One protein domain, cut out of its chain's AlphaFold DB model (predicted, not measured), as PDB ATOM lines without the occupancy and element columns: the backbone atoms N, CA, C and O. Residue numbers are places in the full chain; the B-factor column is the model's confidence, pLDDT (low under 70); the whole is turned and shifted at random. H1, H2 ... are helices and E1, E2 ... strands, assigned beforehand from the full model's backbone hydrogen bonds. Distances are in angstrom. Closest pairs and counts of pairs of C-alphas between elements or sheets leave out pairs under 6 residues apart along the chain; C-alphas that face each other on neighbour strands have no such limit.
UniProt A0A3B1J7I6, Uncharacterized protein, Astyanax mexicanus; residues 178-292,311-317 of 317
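AT A GLANCE: This is residues 178 to 292 and 311 to 317 of the 317 residues of an uncharacterized protein of Astyanax mexicanus (UniProt A0A3B1J7I6). This flat model has little regular structure: loops with two small antiparallel sheets, E2-E1-E3 and E5-E4-E6, and H2 grazing both. The 122 printed residues run H1 E1 E2 H2 E3 E4 E5 E6, a mixed class with 41 in named elements; it is compact, with radius of gyration of the C-alphas 15.7 A and spans 51 by 39 by 19 A.

HOW THE PARTS SIT: E1, residues 206 to 211, has neighbours E3, residues 253 to 260 (N 209 to O 256, 2.9 A), and E2, residues 216 to 218, its hairpin partner (N 217 to O 210, 2.9 A). H2, residues 222 to 229, has every O i to N i+4 pair within hydrogen-bond range; C-alphas 208 and 222, its closest with E1, are 5.7 A apart. E2, H2 and E3 form a split strand-helix-strand unit, E1 between its same-way strands, with a right-handed crossover. E4, residues 275 to 280, forms a hairpin with E5, residues 286 to 288 (N 287 to O 279, 2.8 A); E6, residues 313 to 315, neighbours E4 with no N and O within range. H1, residues 184 to 187, too short for O i to N i+4 pairs, is only just not on the first sheet, with 4 C-alpha pairs within 10 A.

IN THESE COORDINATES: E3 spans 23.5 A from C-alpha 253 (11.207, 39.522, 72.276); E6 ends at C-alpha 315 (25.587, 25.132, 80.303).

THE WHOLE: Residues 293 to 310 are cut out, a 19.0 A gap. Links H1 to E1, H2 to E3 and E3 to E4 are long. Residues 260 to 279 and 311 to 317 are among 43 with pLDDT under 70.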
ATOM      1  N   ASP A 178       4.653  22.330  70.816       51.50
ATOM      2  CA  ASP A 178       5.847  22.948  71.403       51.50
ATOM      3  C   ASP A 178       6.904  21.925  71.831       51.50
ATOM      4  O   ASP A 178       7.010  21.480  72.975       51.50
ATOM      5  N   LYS A 179       7.673  21.475  70.839       61.56
ATOM      6  CA  LYS A 179       8.786  20.546  71.024       61.56
ATOM      7  C   LYS A 179       9.928  21.287  71.736       61.56
ATOM      8  O   LYS A 179      10.567  22.139  71.131       61.56
ATOM      9  N   SER A 180      10.231  20.930  72.983       63.81
ATOM     10  CA  SER A 180      11.259  21.602  73.804       63.81
ATOM     11  C   SER A 180      12.658  20.967  73.739       63.81
ATOM     12  O   SER A 180      13.649  21.586  74.121       63.81
ATOM     13  N   GLU A 181      12.774  19.740  73.219       73.50
ATOM     14  CA  GLU A 181      14.046  19.012  73.109       73.50
ATOM     15  C   GLU A 181      14.449  18.757  71.656       73.50
ATOM     16  O   GLU A 181      13.617  18.414  70.813       73.50
ATOM     17  N   ILE A 182      15.753  18.795  71.383       78.31
ATOM     18  CA  ILE A 182      16.332  18.424  70.092       78.31
ATOM     19  C   ILE A 182      16.490  16.901  70.005       78.31
ATOM     20  O   ILE A 182      16.963  16.213  70.916       78.31
ATOM     21  N   CYS A 183      16.083  16.343  68.871       76.94
ATOM     22  CA  CYS A 183      16.148  14.922  68.586       76.94
ATOM     23  C   CYS A 183      17.592  14.478  68.315       76.94
ATOM     24  O   CYS A 183      18.090  14.614  67.199       76.94
ATOM     25  N   LEU A 184      18.231  13.834  69.294       69.06
ATOM     26  CA  LEU A 184      19.557  13.216  69.130       69.06
ATOM     27  C   LEU A 184      19.673  12.306  67.897       69.06
ATOM     28  O   LEU A 184      20.687  12.302  67.199       69.06
ATOM     29  N   PHE A 185      18.633  11.512  67.629       67.19
ATOM     30  CA  PHE A 185      18.624  10.592  66.493       67.19
ATOM     31  C   PHE A 185      18.555  11.330  65.156       67.19
ATOM     32  O   PHE A 185      19.008  10.788  64.154       67.19
ATOM     33  N   HIS A 186      18.004  12.545  65.123       78.88
ATOM     34  CA  HIS A 186      18.000  13.364  63.917       78.88
ATOM     35  C   HIS A 186      19.398  13.901  63.612       78.88
ATOM     36  O   HIS A 186      19.845  13.755  62.480       78.88
ATOM     37  N   ILE A 187      20.121  14.403  64.622       73.06
ATOM     38  CA  ILE A 187      21.495  14.903  64.436       73.06
ATOM     39  C   ILE A 187      22.403  13.806  63.854       73.06
ATOM     40  O   ILE A 187      23.205  14.055  62.960       73.06
ATOM     41  N   ARG A 188      22.217  12.549  64.282       66.88
ATOM     42  CA  ARG A 188      22.935  11.386  63.724       66.88
ATOM     43  C   ARG A 188      22.306  10.755  62.474       66.88
ATOM     44  O   ARG A 188      22.782   9.718  62.028       66.88
ATOM     45  N   LYS A 189      21.248  11.342  61.909       73.12
ATOM     46  CA  LYS A 189      20.527  10.840  60.719       73.12
ATOM     47  C   LYS A 189      19.893   9.441  60.874       73.12
ATOM     48  O   LYS A 189      19.625   8.766  59.888       73.12
ATOM     49  N   PHE A 190      19.581   9.018  62.101       70.31
ATOM     50  CA  PHE A 190      18.927   7.736  62.420       70.31
ATOM     51  C   PHE A 190      17.443   7.866  62.814       70.31
ATOM     52  O   PHE A 190      16.794   6.868  63.140       70.31
ATOM     53  N   CYS A 191      16.879   9.079  62.831       70.06
ATOM     54  CA  CYS A 191      15.480   9.279  63.210       70.06
ATOM     55  C   CYS A 191      14.523   8.752  62.129       70.06
ATOM     56  O   CYS A 191      14.372   9.358  61.072       70.06
ATOM     57  N   LYS A 192      13.802   7.667  62.435       71.00
ATOM     58  CA  LYS A 192      12.785   7.072  61.545       71.00
ATOM     59  C   LYS A 192      11.397   7.719  61.654       71.00
ATOM     60  O   LYS A 192      10.498   7.362  60.907       71.00
ATOM     61  N   ARG A 193      11.200   8.639  62.610       63.62
ATOM     62  CA  ARG A 193       9.887   9.248  62.914       63.62
ATOM     63  C   ARG A 193       9.540  10.449  62.031       63.62
ATOM     64  O   ARG A 193       8.392  10.883  62.046       63.62
ATOM     65  N   GLY A 194      10.511  10.996  61.291       72.44
ATOM     66  CA  GLY A 194      10.299  12.138  60.396       72.44
ATOM     67  C   GLY A 194       9.571  13.301  61.081       72.44
ATOM     68  O   GLY A 194       9.878  13.648  62.223       72.44
ATOM     69  N   ASN A 195       8.569  13.867  60.409       70.31
ATOM     70  CA  ASN A 195       7.793  15.006  60.918       70.31
ATOM     71  C   ASN A 195       6.928  14.670  62.150       70.31
ATOM     72  O   ASN A 195       6.630  15.563  62.943       70.31
ATOM     73  N   GLY A 196       6.615  13.388  62.376       68.62
ATOM     74  CA  GLY A 196       5.901  12.898  63.565       68.62
ATOM     75  C   GLY A 196       6.781  12.759  64.814       68.62
ATOM     76  O   GLY A 196       6.355  12.210  65.830       68.62
ATOM     77  N   CYS A 197       8.040  13.203  64.763       67.25
ATOM     78  CA  CYS A 197       8.921  13.175  65.920       67.25
ATOM     79  C   CYS A 197       8.476  14.197  66.975       67.25
ATOM     80  O   CYS A 197       8.374  15.386  66.681       67.25
ATOM     81  N   GLN A 198       8.304  13.750  68.220       69.31
ATOM     82  CA  GLN A 198       7.969  14.594  69.380       69.31
ATOM     83  C   GLN A 198       9.110  15.546  69.806       69.31
ATOM     84  O   GLN A 198       8.971  16.281  70.771       69.31
ATOM     85  N   ARG A 199      10.248  15.523  69.102       76.31
ATOM     86  CA  ARG A 199      11.427  16.361  69.347       76.31
ATOM     87  C   ARG A 199      11.768  17.194  68.119       76.31
ATOM     88  O   ARG A 199      11.479  16.780  66.993       76.31
ATOM     89  N   VAL A 200      12.402  18.341  68.330       82.88
ATOM     90  CA  VAL A 200      12.849  19.237  67.261       82.88
ATOM     91  C   VAL A 200      13.932  18.557  66.438       82.88
ATOM     92  O   VAL A 200      14.877  17.969  66.962       82.88
ATOM     93  N   HIS A 201      13.779  18.612  65.124       86.19
ATOM     94  CA  HIS A 201      14.802  18.192  64.181       86.19
ATOM     95  C   HIS A 201      15.666  19.405  63.859       86.19
ATOM     96  O   HIS A 201      15.225  20.318  63.167       86.19
ATOM     97  N   TYR A 202      16.867  19.434  64.428       87.44
ATOM     98  CA  TYR A 202      17.852  20.481  64.199       87.44
ATOM     99  C   TYR A 202      19.242  19.857  64.090       87.44
ATOM    100  O   TYR A 202      19.475  18.787  64.655       87.44
ATOM    101  N   HIS A 203      20.132  20.479  63.318       81.44
ATOM    102  CA  HIS A 203      21.444  19.910  62.995       81.44
ATOM    103  C   HIS A 203      22.485  20.105  64.110       81.44
ATOM    104  O   HIS A 203      23.456  19.353  64.149       81.44
ATOM    105  N   LEU A 204      22.269  21.054  65.029       82.56
ATOM    106  CA  LEU A 204      23.111  21.290  66.207       82.56
ATOM    107  C   LEU A 204      22.474  20.722  67.483       82.56
ATOM    108  O   LEU A 204      21.253  20.544  67.542       82.56
ATOM    109  N   PRO A 205      23.276  20.435  68.527       76.69
ATOM    110  CA  PRO A 205      22.768  19.916  69.792       76.69
ATOM    111  C   PRO A 205      22.187  21.007  70.715       76.69
ATOM    112  O   PRO A 205      21.649  20.707  71.784       76.69
ATOM    113  N   TYR A 206      22.245  22.263  70.278       83.50
ATOM    114  CA  TYR A 206      21.571  23.426  70.841       83.50
ATOM    115  C   TYR A 206      20.821  24.178  69.745       83.50
ATOM    116  O   TYR A 206      21.098  23.994  68.560       83.50
ATOM    117  N   LYS A 207      19.851  24.996  70.149       88.31
ATOM    118  CA  LYS A 207      19.135  25.896  69.248       88.31
ATOM    119  C   LYS A 207      18.577  27.074  70.033       88.31
ATOM    120  O   LYS A 207      17.791  26.859  70.955       88.31
ATOM    121  N   TRP A 208      18.951  28.285  69.647       89.25
ATOM    122  CA  TRP A 208      18.347  29.515  70.158       89.25
ATOM    123  C   TRP A 208      17.230  30.006  69.244       89.25
ATOM    124  O   TRP A 208      17.392  30.032  68.020       89.25
ATOM    125  N   GLU A 209      16.096  30.369  69.834       90.56
ATOM    126  CA  GLU A 209      14.929  30.871  69.115       90.56
ATOM    127  C   GLU A 209      14.372  32.123  69.793       90.56
ATOM    128  O   GLU A 209      14.231  32.132  71.010       90.56
ATOM    129  N   GLY A 210      14.022  33.142  69.011       87.50
ATOM    130  CA  GLY A 210      13.258  34.307  69.460       87.50
ATOM    131  C   GLY A 210      11.805  34.208  69.001       87.50
ATOM    132  O   GLY A 210      11.532  33.658  67.928       87.50
ATOM    133  N   THR A 211      10.870  34.713  69.803       83.19
ATOM    134  CA  THR A 211       9.448  34.778  69.440       83.19
ATOM    135  C   THR A 211       9.052  36.174  68.976       83.19
ATOM    136  O   THR A 211       9.447  37.178  69.556       83.19
ATOM    137  N   ASP A 212       8.206  36.240  67.951       78.00
ATOM    138  CA  ASP A 212       7.464  37.452  67.580       78.00
ATOM    139  C   ASP A 212       6.061  37.497  68.225       78.00
ATOM    140  O   ASP A 212       5.167  38.216  67.777       78.00
ATOM    141  N   GLY A 213       5.849  36.682  69.265       71.12
ATOM    142  CA  GLY A 213       4.577  36.501  69.967       71.12
ATOM    143  C   GLY A 213       3.679  35.424  69.354       71.12
ATOM    144  O   GLY A 213       2.749  34.968  70.014       71.12
ATOM    145  N   HIS A 214       3.962  34.973  68.127       71.38
ATOM    146  CA  HIS A 214       3.167  33.941  67.454       71.38
ATOM    147  C   HIS A 214       4.002  32.734  67.033       71.38
ATOM    148  O   HIS A 214       3.501  31.611  67.061       71.38
ATOM    149  N   ASN A 215       5.264  32.936  66.638       78.44
ATOM    150  CA  ASN A 215       6.132  31.861  66.173       78.44
ATOM    151  C   ASN A 215       7.558  31.991  66.707       78.44
ATOM    152  O   ASN A 215       8.139  33.073  66.734       78.44
ATOM    153  N   TRP A 216       8.155  30.840  67.014       85.62
ATOM    154  CA  TRP A 216       9.571  30.730  67.347       85.62
ATOM    155  C   TRP A 216      10.423  30.669  66.078       85.62
ATOM    156  O   TRP A 216      10.253  29.779  65.238       85.62
ATOM    157  N   LYS A 217      11.357  31.609  65.940       88.31
ATOM    158  CA  LYS A 217      12.294  31.715  64.813       88.31
ATOM    159  C   LYS A 217      13.725  31.564  65.305       88.31
ATOM    160  O   LYS A 217      14.068  32.045  66.376       88.31
ATOM    161  N   VAL A 218      14.562  30.893  64.518       90.31
ATOM    162  CA  VAL A 218      15.977  30.674  64.863       90.31
ATOM    163  C   VAL A 218      16.715  32.007  64.864       90.31
ATOM    164  O   VAL A 218      16.614  32.746  63.886       90.31
ATOM    165  N   LEU A 219      17.456  32.292  65.935       89.25
ATOM    166  CA  LEU A 219      18.306  33.482  65.993       89.25
ATOM    167  C   LEU A 219      19.529  33.313  65.076       89.25
ATOM    168  O   LEU A 219      20.107  32.218  65.073       89.25
ATOM    169  N   PRO A 220      19.915  34.356  64.312       85.00
ATOM    170  CA  PRO A 220      21.008  34.288  63.341       85.00
ATOM    171  C   PRO A 220      22.364  34.000  63.999       85.00
ATOM    172  O   PRO A 220      23.096  33.150  63.503       85.00
ATOM    173  N   ASP A 221      22.640  34.598  65.159       85.88
ATOM    174  CA  ASP A 221      23.921  34.484  65.875       85.88
ATOM    175  C   ASP A 221      23.941  33.281  66.844       85.88
ATOM    176  O   ASP A 221      24.380  33.366  67.989       85.88
ATOM    177  N   ASN A 222      23.367  32.143  66.431       88.94
ATOM    178  CA  ASN A 222      23.089  31.000  67.316       88.94
ATOM    179  C   ASN A 222      24.340  30.445  68.015       88.94
ATOM    180  O   ASN A 222      24.266  30.015  69.167       88.94
ATOM    181  N   GLU A 223      25.464  30.398  67.297       87.94
ATOM    182  CA  GLU A 223      26.723  29.838  67.792       87.94
ATOM    183  C   GLU A 223      27.437  30.821  68.721       87.94
ATOM    184  O   GLU A 223      27.941  30.423  69.769       87.94
ATOM    185  N   GLU A 224      27.423  32.108  68.385       88.75
ATOM    186  CA  GLU A 224      27.976  33.197  69.183       88.75
ATOM    187  C   GLU A 224      27.208  33.358  70.500       88.75
ATOM    188  O   GLU A 224      27.823  33.454  71.565       88.75
ATOM    189  N   ILE A 225      25.872  33.301  70.445       87.81
ATOM    190  CA  ILE A 225      24.997  33.318  71.624       87.81
ATOM    191  C   ILE A 225      25.279  32.094  72.501       87.81
ATOM    192  O   ILE A 225      25.452  32.242  73.709       87.81
ATOM    193  N   GLU A 226      25.378  30.890  71.924       88.12
ATOM    194  CA  GLU A 226      25.711  29.686  72.695       88.12
ATOM    195  C   GLU A 226      27.099  29.795  73.336       88.12
ATOM    196  O   GLU A 226      27.252  29.469  74.512       88.12
ATOM    197  N   LYS A 227      28.099  30.288  72.602       85.62
ATOM    198  CA  LYS A 227      29.459  30.477  73.114       85.62
ATOM    199  C   LYS A 227      29.487  31.457  74.284       85.62
ATOM    200  O   LYS A 227      30.164  31.190  75.273       85.62
ATOM    201  N   ALA A 228      28.747  32.561  74.190       85.75
ATOM    202  CA  ALA A 228      28.626  33.521  75.279       85.75
ATOM    203  C   ALA A 228      27.842  32.948  76.472       85.75
ATOM    204  O   ALA A 228      28.236  33.155  77.613       85.75
ATOM    205  N   PHE A 229      26.790  32.164  76.225       83.19
ATOM    206  CA  PHE A 229      26.018  31.491  77.274       83.19
ATOM    207  C   PHE A 229      26.841  30.457  78.052       83.19
ATOM    208  O   PHE A 229      26.626  30.248  79.246       83.19
ATOM    209  N   CYS A 230      27.798  29.819  77.378       77.88
ATOM    210  CA  CYS A 230      28.733  28.877  77.982       77.88
ATOM    211  C   CYS A 230      29.773  29.551  78.892       77.88
ATOM    212  O   CYS A 230      30.409  28.870  79.691       77.88
ATOM    213  N   ASP A 231      29.969  30.864  78.798       79.38
ATOM    214  CA  ASP A 231      30.944  31.576  79.619       79.38
ATOM    215  C   ASP A 231      30.296  32.027  80.943       79.38
ATOM    216  O   ASP A 231      29.418  32.899  80.926       79.38
ATOM    217  N   PRO A 232      30.703  31.485  82.111       73.38
ATOM    218  CA  PRO A 232      30.147  31.866  83.407       73.38
ATOM    219  C   PRO A 232      30.316  33.359  83.735       73.38
ATOM    220  O   PRO A 232      29.453  33.912  84.410       73.38
ATOM    221  N   ALA A 233      31.279  34.063  83.136       77.12
ATOM    222  CA  ALA A 233      31.446  35.503  83.332       77.12
ATOM    223  C   ALA A 233      30.484  36.377  82.497       77.12
ATOM    224  O   ALA A 233      30.315  37.559  82.792       77.12
ATOM    225  N   LYS A 234      29.829  35.833  81.459       80.62
ATOM    226  CA  LYS A 234      28.976  36.619  80.546       80.62
ATOM    227  C   LYS A 234      27.491  36.566  80.886       80.62
ATOM    228  O   LYS A 234      26.870  35.514  80.800       80.62
ATOM    229  N   MET A 235      26.876  37.696  81.215       80.31
ATOM    230  CA  MET A 235      25.432  37.747  81.514       80.31
ATOM    231  C   MET A 235      24.551  37.885  80.260       80.31
ATOM    232  O   MET A 235      23.347  37.643  80.320       80.31
ATOM    233  N   TYR A 236      25.147  38.252  79.127       83.81
ATOM    234  CA  TYR A 236      24.449  38.486  77.869       83.81
ATOM    235  C   TYR A 236      25.328  38.132  76.661       83.81
ATOM    236  O   TYR A 236      26.549  37.983  76.791       83.81
ATOM    237  N   SER A 237      24.712  37.967  75.489       88.06
ATOM    238  CA  SER A 237      25.429  37.684  74.242       88.06
ATOM    239  C   SER A 237      26.124  38.920  73.673       88.06
ATOM    240  O   SER A 237      25.694  40.049  73.888       88.06
ATOM    241  N   ASP A 238      27.171  38.713  72.878       81.31
ATOM    242  CA  ASP A 238      27.793  39.802  72.124       81.31
ATOM    243  C   ASP A 238      26.866  40.207  70.953       81.31
ATOM    244  O   ASP A 238      26.217  39.345  70.362       81.31
ATOM    245  N   GLY A 239      26.775  41.498  70.614       78.62
ATOM    246  CA  GLY A 239      25.967  41.976  69.480       78.62
ATOM    247  C   GLY A 239      25.308  43.338  69.709       78.62
ATOM    248  O   GLY A 239      25.378  43.902  70.798       78.62
ATOM    249  N   THR A 240      24.670  43.882  68.665       74.31
ATOM    250  CA  THR A 240      23.908  45.147  68.749       74.31
ATOM    251  C   THR A 240      22.594  44.989  69.511       74.31
ATOM    252  O   THR A 240      22.146  45.935  70.149       74.31
ATOM    253  N   GLU A 241      22.002  43.794  69.464       84.06
ATOM    254  CA  GLU A 241      20.829  43.407  70.251       84.06
ATOM    255  C   GLU A 241      21.172  42.152  71.066       84.06
ATOM    256  O   GLU A 241      21.016  41.032  70.571       84.06
ATOM    257  N   PRO A 242      21.707  42.313  72.285       87.50
ATOM    258  CA  PRO A 242      22.159  41.189  73.088       87.50
ATOM    259  C   PRO A 242      20.980  40.376  73.636       87.50
ATOM    260  O   PRO A 242      19.936  40.917  74.005       87.50
ATOM    261  N   VAL A 243      21.173  39.061  73.722       86.94
ATOM    262  CA  VAL A 243      20.302  38.155  74.470       86.94
ATOM    263  C   VAL A 243      20.736  38.189  75.928       86.94
ATOM    264  O   VAL A 243      21.880  37.855  76.229       86.94
ATOM    265  N   TYR A 244      19.831  38.554  76.828       79.25
ATOM    266  CA  TYR A 244      20.053  38.504  78.269       79.25
ATOM    267  C   TYR A 244      19.718  37.103  78.788       79.25
ATOM    268  O   TYR A 244      18.602  36.614  78.609       79.25
ATOM    269  N   PHE A 245      20.703  36.418  79.370       81.50
ATOM    270  CA  PHE A 245      20.600  34.986  79.677       81.50
ATOM    271  C   PHE A 245      19.821  34.671  80.954       81.50
ATOM    272  O   PHE A 245      19.291  33.573  81.093       81.50
ATOM    273  N   ASP A 246      19.770  35.616  81.883       72.25
ATOM    274  CA  ASP A 246      19.025  35.535  83.138       72.25
ATOM    275  C   ASP A 246      17.512  35.674  82.916       72.25
ATOM    276  O   ASP A 246      16.705  34.938  83.480       72.25
ATOM    277  N   THR A 247      17.143  36.605  82.046       74.69
ATOM    278  CA  THR A 247      15.768  37.009  81.748       74.69
ATOM    279  C   THR A 247      15.221  36.333  80.500       74.69
ATOM    280  O   THR A 247      14.009  36.307  80.308       74.69
ATOM    281  N   MET A 248      16.095  35.744  79.677       82.62
ATOM    282  CA  MET A 248      15.747  35.071  78.427       82.62
ATOM    283  C   MET A 248      14.997  36.003  77.458       82.62
ATOM    284  O   MET A 248      13.987  35.629  76.865       82.62
ATOM    285  N   ILE A 249      15.511  37.225  77.282       82.94
ATOM    286  CA  ILE A 249      14.953  38.263  76.395       82.94
ATOM    287  C   ILE A 249      16.012  38.818  75.436       82.94
ATOM    288  O   ILE A 249      17.196  38.881  75.766       82.94
ATOM    289  N   GLN A 250      15.578  39.265  74.259       84.94
ATOM    290  CA  GLN A 250      16.372  40.037  73.301       84.94
ATOM    291  C   GLN A 250      15.538  41.229  72.826       84.94
ATOM    292  O   GLN A 250      14.506  41.060  72.174       84.94
ATOM    293  N   GLY A 251      15.948  42.446  73.192       84.06
ATOM    294  CA  GLY A 251      15.120  43.639  72.996       84.06
ATOM    295  C   GLY A 251      13.792  43.521  73.755       84.06
ATOM    296  O   GLY A 251      13.778  43.529  74.982       84.06
ATOM    297  N   PHE A 252      12.683  43.385  73.022       81.81
ATOM    298  CA  PHE A 252      11.342  43.143  73.581       81.81
ATOM    299  C   PHE A 252      10.815  41.722  73.318       81.81
ATOM    300  O   PHE A 252       9.685  41.410  73.692       81.81
ATOM    301  N   ALA A 253      11.595  40.878  72.639       81.19
ATOM    302  CA  ALA A 253      11.207  39.522  72.276       81.19
ATOM    303  C   ALA A 253      11.669  38.514  73.335       81.19
ATOM    304  O   ALA A 253      12.807  38.577  73.804       81.19
ATOM    305  N   GLU A 254      10.811  37.548  73.674       82.19
ATOM    306  CA  GLU A 254      11.235  36.395  74.470       82.19
ATOM    307  C   GLU A 254      12.133  35.488  73.631       82.19
ATOM    308  O   GLU A 254      11.905  35.254  72.438       82.19
ATOM    309  N   VAL A 255      13.148  34.941  74.280       86.12
ATOM    310  CA  VAL A 255      14.100  34.016  73.692       86.12
ATOM    311  C   VAL A 255      14.041  32.706  74.456       86.12
ATOM    312  O   VAL A 255      13.829  32.660  75.662       86.12
ATOM    313  N   ARG A 256      14.254  31.597  73.760       84.12
ATOM    314  CA  ARG A 256      14.393  30.290  74.386       84.12
ATOM    315  C   ARG A 256      15.557  29.520  73.813       84.12
ATOM    316  O   ARG A 256      15.981  29.707  72.672       84.12
ATOM    317  N   ARG A 257      16.012  28.571  74.617       85.25
ATOM    318  CA  ARG A 257      17.151  27.729  74.308       85.25
ATOM    319  C   ARG A 257      16.753  26.261  74.370       85.25
ATOM    320  O   ARG A 257      16.495  25.721  75.441       85.25
ATOM    321  N   LEU A 258      16.760  25.585  73.228       84.62
ATOM    322  CA  LEU A 258      16.506  24.151  73.138       84.62
ATOM    323  C   LEU A 258      17.823  23.389  73.199       84.62
ATOM    324  O   LEU A 258      18.899  23.902  72.875       84.62
ATOM    325  N   SER A 259      17.748  22.132  73.619       79.44
ATOM    326  CA  SER A 259      18.923  21.275  73.672       79.44
ATOM    327  C   SER A 259      18.613  19.811  73.461       79.44
ATOM    328  O   SER A 259      17.466  19.375  73.554       79.44
ATOM    329  N   THR A 260      19.647  19.038  73.153       65.50
ATOM    330  CA  THR A 260      19.577  17.585  73.216       65.50
ATOM    331  C   THR A 260      19.412  17.125  74.657       65.50
ATOM    332  O   THR A 260      19.847  17.786  75.601       65.50
ATOM    333  N   VAL A 261      18.803  15.952  74.817       64.75
ATOM    334  CA  VAL A 261      18.563  15.324  76.122       64.75
ATOM    335  C   VAL A 261      19.840  15.278  76.978       64.75
ATOM    336  O   VAL A 261      20.947  15.109  76.461       64.75
ATOM    337  N   SER A 262      19.676  15.412  78.294       57.94
ATOM    338  CA  SER A 262      20.781  15.427  79.259       57.94
ATOM    339  C   SER A 262      21.641  14.154  79.217       57.94
ATOM    340  O   SER A 262      21.124  13.045  79.040       57.94
ATOM    341  N   SER A 263      22.946  14.292  79.457       54.12
ATOM    342  CA  SER A 263      23.896  13.187  79.606       54.12
ATOM    343  C   SER A 263      23.573  12.338  80.833       54.12
ATOM    344  O   SER A 263      23.770  11.130  80.813       54.12
ATOM    345  N   VAL A 264      22.908  12.901  81.847       46.38
ATOM    346  CA  VAL A 264      22.333  12.125  82.961       46.38
ATOM    347  C   VAL A 264      21.277  11.133  82.459       46.38
ATOM    348  O   VAL A 264      21.130  10.029  82.989       46.38
ATOM    349  N   LEU A 265      20.522  11.509  81.423       42.81
ATOM    350  CA  LEU A 265      19.446  10.693  80.870       42.81
ATOM    351  C   LEU A 265      19.925   9.727  79.779       42.81
ATOM    352  O   LEU A 265      19.314   8.661  79.635       42.81
ATOM    353  N   ASN A 266      20.978  10.083  79.034       46.38
ATOM    354  CA  ASN A 266      21.552   9.273  77.956       46.38
ATOM    355  C   ASN A 266      23.102   9.373  77.899       46.38
ATOM    356  O   ASN A 266      23.661   9.893  76.935       46.38
ATOM    357  N   PRO A 267      23.813   8.847  78.915       43.41
ATOM    358  CA  PRO A 267      25.245   9.110  79.146       43.41
ATOM    359  C   PRO A 267      26.185   8.548  78.076       43.41
ATOM    360  O   PRO A 267      27.331   8.966  77.977       43.41
ATOM    361  N   THR A 268      25.722   7.591  77.270       43.25
ATOM    362  CA  THR A 268      26.519   6.951  76.211       43.25
ATOM    363  C   THR A 268      26.426   7.677  74.866       43.25
ATOM    364  O   THR A 268      27.070   7.275  73.895       43.25
ATOM    365  N   PHE A 269      25.630   8.747  74.774       50.66
ATOM    366  CA  PHE A 269      25.503   9.550  73.561       50.66
ATOM    367  C   PHE A 269      26.403  10.787  73.620       50.66
ATOM    368  O   PHE A 269      26.163  11.693  74.412       50.66
ATOM    369  N   ILE A 270      27.364  10.872  72.693       58.88
ATOM    370  CA  ILE A 270      28.363  11.959  72.613       58.88
ATOM    371  C   ILE A 270      27.776  13.366  72.400       58.88
ATOM    372  O   ILE A 270      28.488  14.345  72.538       58.88
ATOM    373  N   LEU A 271      26.503  13.467  72.003       63.50
ATOM    374  CA  LEU A 271      25.818  14.738  71.731       63.50
ATOM    375  C   LEU A 271      24.774  15.071  72.799       63.50
ATOM    376  O   LEU A 271      23.878  15.875  72.548       63.50
ATOM    377  N   THR A 272      24.815  14.398  73.948       56.38
ATOM    378  CA  THR A 272      23.960  14.760  75.079       56.38
ATOM    379  C   THR A 272      24.445  16.015  75.778       56.38
ATOM    380  O   THR A 272      25.639  16.281  75.850       56.38
ATOM    381  N   THR A 273      23.497  16.773  76.322       60.53
ATOM    382  CA  THR A 273      23.797  17.972  77.106       60.53
ATOM    383  C   THR A 273      24.363  17.591  78.472       60.53
ATOM    384  O   THR A 273      23.671  16.940  79.253       60.53
ATOM    385  N   THR A 274      25.571  18.042  78.802       58.25
ATOM    386  CA  THR A 274      26.107  17.954  80.167       58.25
ATOM    387  C   THR A 274      25.889  19.276  80.894       58.25
ATOM    388  O   THR A 274      26.043  20.346  80.314       58.25
ATOM    389  N   TRP A 275      25.482  19.197  82.161       63.38
ATOM    390  CA  TRP A 275      25.291  20.366  83.017       63.38
ATOM    391  C   TRP A 275      26.493  20.510  83.936       63.38
ATOM    392  O   TRP A 275      26.840  19.565  84.650       63.38
ATOM    393  N   ILE A 276      27.113  21.684  83.898       61.00
ATOM    394  CA  ILE A 276      28.238  22.050  84.748       61.00
ATOM    395  C   ILE A 276      27.766  23.188  85.649       61.00
ATOM    396  O   ILE A 276      26.993  24.044  85.233       61.00
ATOM    397  N   TRP A 277      28.181  23.153  86.904       63.38
ATOM    398  CA  TRP A 277      27.752  24.110  87.913       63.38
ATOM    399  C   TRP A 277      28.923  25.006  88.258       63.38
ATOM    400  O   TRP A 277      30.034  24.496  88.416       63.38
ATOM    401  N   TYR A 278      28.665  26.300  88.402       63.12
ATOM    402  CA  TYR A 278      29.660  27.272  88.824       63.12
ATOM    403  C   TYR A 278      29.117  28.104  89.985       63.12
ATOM    404  O   TYR A 278      27.912  28.335  90.075       63.12
ATOM    405  N   TRP A 279      30.009  28.558  90.858       62.56
ATOM    406  CA  TRP A 279      29.731  29.628  91.814       62.56
ATOM    407  C   TRP A 279      30.781  30.722  91.666       62.56
ATOM    408  O   TRP A 279      31.923  30.438  91.293       62.56
ATOM    409  N   GLU A 280      30.383  31.957  91.939       72.19
ATOM    410  CA  GLU A 280      31.296  33.089  92.033       72.19
ATOM    411  C   GLU A 280      31.892  33.133  93.449       72.19
ATOM    412  O   GLU A 280      31.169  32.972  94.433       72.19
ATOM    413  N   ASP A 281      33.215  33.262  93.556       73.56
ATOM    414  CA  ASP A 281      33.898  33.511  94.829       73.56
ATOM    415  C   ASP A 281      33.968  35.015  95.151       73.56
ATOM    416  O   ASP A 281      33.679  35.870  94.313       73.56
ATOM    417  N   ASP A 282      34.425  35.358  96.357       74.88
ATOM    418  CA  ASP A 282      34.545  36.755  96.810       74.88
ATOM    419  C   ASP A 282      35.478  37.618  95.933       74.88
ATOM    420  O   ASP A 282      35.446  38.849  95.985       74.88
ATOM    421  N   ASN A 283      36.315  36.986  95.108       74.88
ATOM    422  CA  ASN A 283      37.247  37.639  94.197       74.88
ATOM    423  C   ASN A 283      36.695  37.737  92.761       74.88
ATOM    424  O   ASN A 283      37.453  38.087  91.853       74.88
ATOM    425  N   ARG A 284      35.399  37.454  92.547       69.69
ATOM    426  CA  ARG A 284      34.718  37.411  91.238       69.69
ATOM    427  C   ARG A 284      35.232  36.333  90.284       69.69
ATOM    428  O   ARG A 284      35.147  36.472  89.060       69.69
ATOM    429  N   ASN A 285      35.792  35.253  90.823       72.06
ATOM    430  CA  ASN A 285      36.197  34.099  90.033       72.06
ATOM    431  C   ASN A 285      35.088  33.052  90.008       72.06
ATOM    432  O   ASN A 285      34.511  32.707  91.034       72.06
ATOM    433  N   TRP A 286      34.863  32.473  88.832       72.25
ATOM    434  CA  TRP A 286      33.905  31.389  88.646       72.25
ATOM    435  C   TRP A 286      34.568  30.033  88.878       72.25
ATOM    436  O   TRP A 286      35.433  29.614  88.108       72.25
ATOM    437  N   ILE A 287      34.147  29.324  89.926       67.62
ATOM    438  CA  ILE A 287      34.693  28.021  90.311       67.62
ATOM    439  C   ILE A 287      33.682  26.918  89.997       67.62
ATOM    440  O   ILE A 287      32.510  27.001  90.355       67.62
ATOM    441  N   GLN A 288      34.146  25.864  89.324       72.19
ATOM    442  CA  GLN A 288      33.318  24.721  88.951       72.19
ATOM    443  C   GLN A 288      33.038  23.786  90.138       72.19
ATOM    444  O   GLN A 288      33.954  23.309  90.816       72.19
ATOM    445  N   TYR A 289      31.780  23.375  90.282       53.66
ATOM    446  CA  TYR A 289      31.354  22.387  91.266       53.66
ATOM    447  C   TYR A 289      31.882  20.988  90.994       53.66
ATOM    448  O   TYR A 289      31.725  20.430  89.907       53.66
ATOM    449  N   GLY A 290      32.509  20.411  92.023       58.69
ATOM    450  CA  GLY A 290      33.148  19.099  91.966       58.69
ATOM    451  C   GLY A 290      34.543  19.096  91.336       58.69
ATOM    452  O   GLY A 290      35.141  18.024  91.232       58.69
ATOM    453  N   SER A 291      35.090  20.253  90.940       57.38
ATOM    454  CA  SER A 291      36.486  20.332  90.516       57.38
ATOM    455  C   SER A 291      37.396  20.186  91.734       57.38
ATOM    456  O   SER A 291      37.374  21.006  92.650       57.38
ATOM    457  N   SER A 292      38.201  19.123  91.759       42.16
ATOM    458  CA  SER A 292      39.262  18.929  92.753       42.16
ATOM    459  C   SER A 292      40.452  19.828  92.416       42.16
ATOM    460  O   SER A 292      41.560  19.363  92.160       42.16
ATOM    461  N   SER A 311      24.188  32.086  92.821       32.56
ATOM    462  CA  SER A 311      24.534  30.847  92.120       32.56
ATOM    463  C   SER A 311      23.966  30.867  90.692       32.56
ATOM    464  O   SER A 311      22.753  30.736  90.509       32.56
ATOM    465  N   PHE A 312      24.825  30.991  89.677       38.00
ATOM    466  CA  PHE A 312      24.417  30.946  88.268       38.00
ATOM    467  C   PHE A 312      24.552  29.551  87.651       38.00
ATOM    468  O   PHE A 312      25.542  28.834  87.811       38.00
ATOM    469  N   PHE A 313      23.548  29.185  86.859       40.00
ATOM    470  CA  PHE A 313      23.515  27.946  86.092       40.00
ATOM    471  C   PHE A 313      24.025  28.224  84.684       40.00
ATOM    472  O   PHE A 313      23.331  28.885  83.912       40.00
ATOM    473  N   LYS A 314      25.202  27.708  84.313       47.25
ATOM    474  CA  LYS A 314      25.712  27.866  82.942       47.25
ATOM    475  C   LYS A 314      26.030  26.528  82.301       47.25
ATOM    476  O   LYS A 314      26.646  25.645  82.888       47.25
ATOM    477  N   LYS A 315      25.538  26.368  81.078       47.94
ATOM    478  CA  LYS A 315      25.587  25.132  80.303       47.94
ATOM    479  C   LYS A 315      26.781  25.176  79.355       47.94
ATOM    480  O   LYS A 315      26.917  26.168  78.659       47.94
ATOM    481  N   CYS A 316      27.543  24.091  79.217       43.84
ATOM    482  CA  CYS A 316      28.520  23.957  78.131       43.84
ATOM    483  C   CYS A 316      28.462  22.572  77.483       43.84
ATOM    484  O   CYS A 316      28.270  21.570  78.178       43.84
ATOM    485  N   PHE A 317      28.613  22.546  76.155       36.81
ATOM    486  CA  PHE A 317      28.964  21.363  75.365       36.81
ATOM    487  C   PHE A 317      30.479  21.184  75.311       36.81
ATOM    488  O   PHE A 317      31.186  22.213  75.303       36.81
TER     489      PHE A 317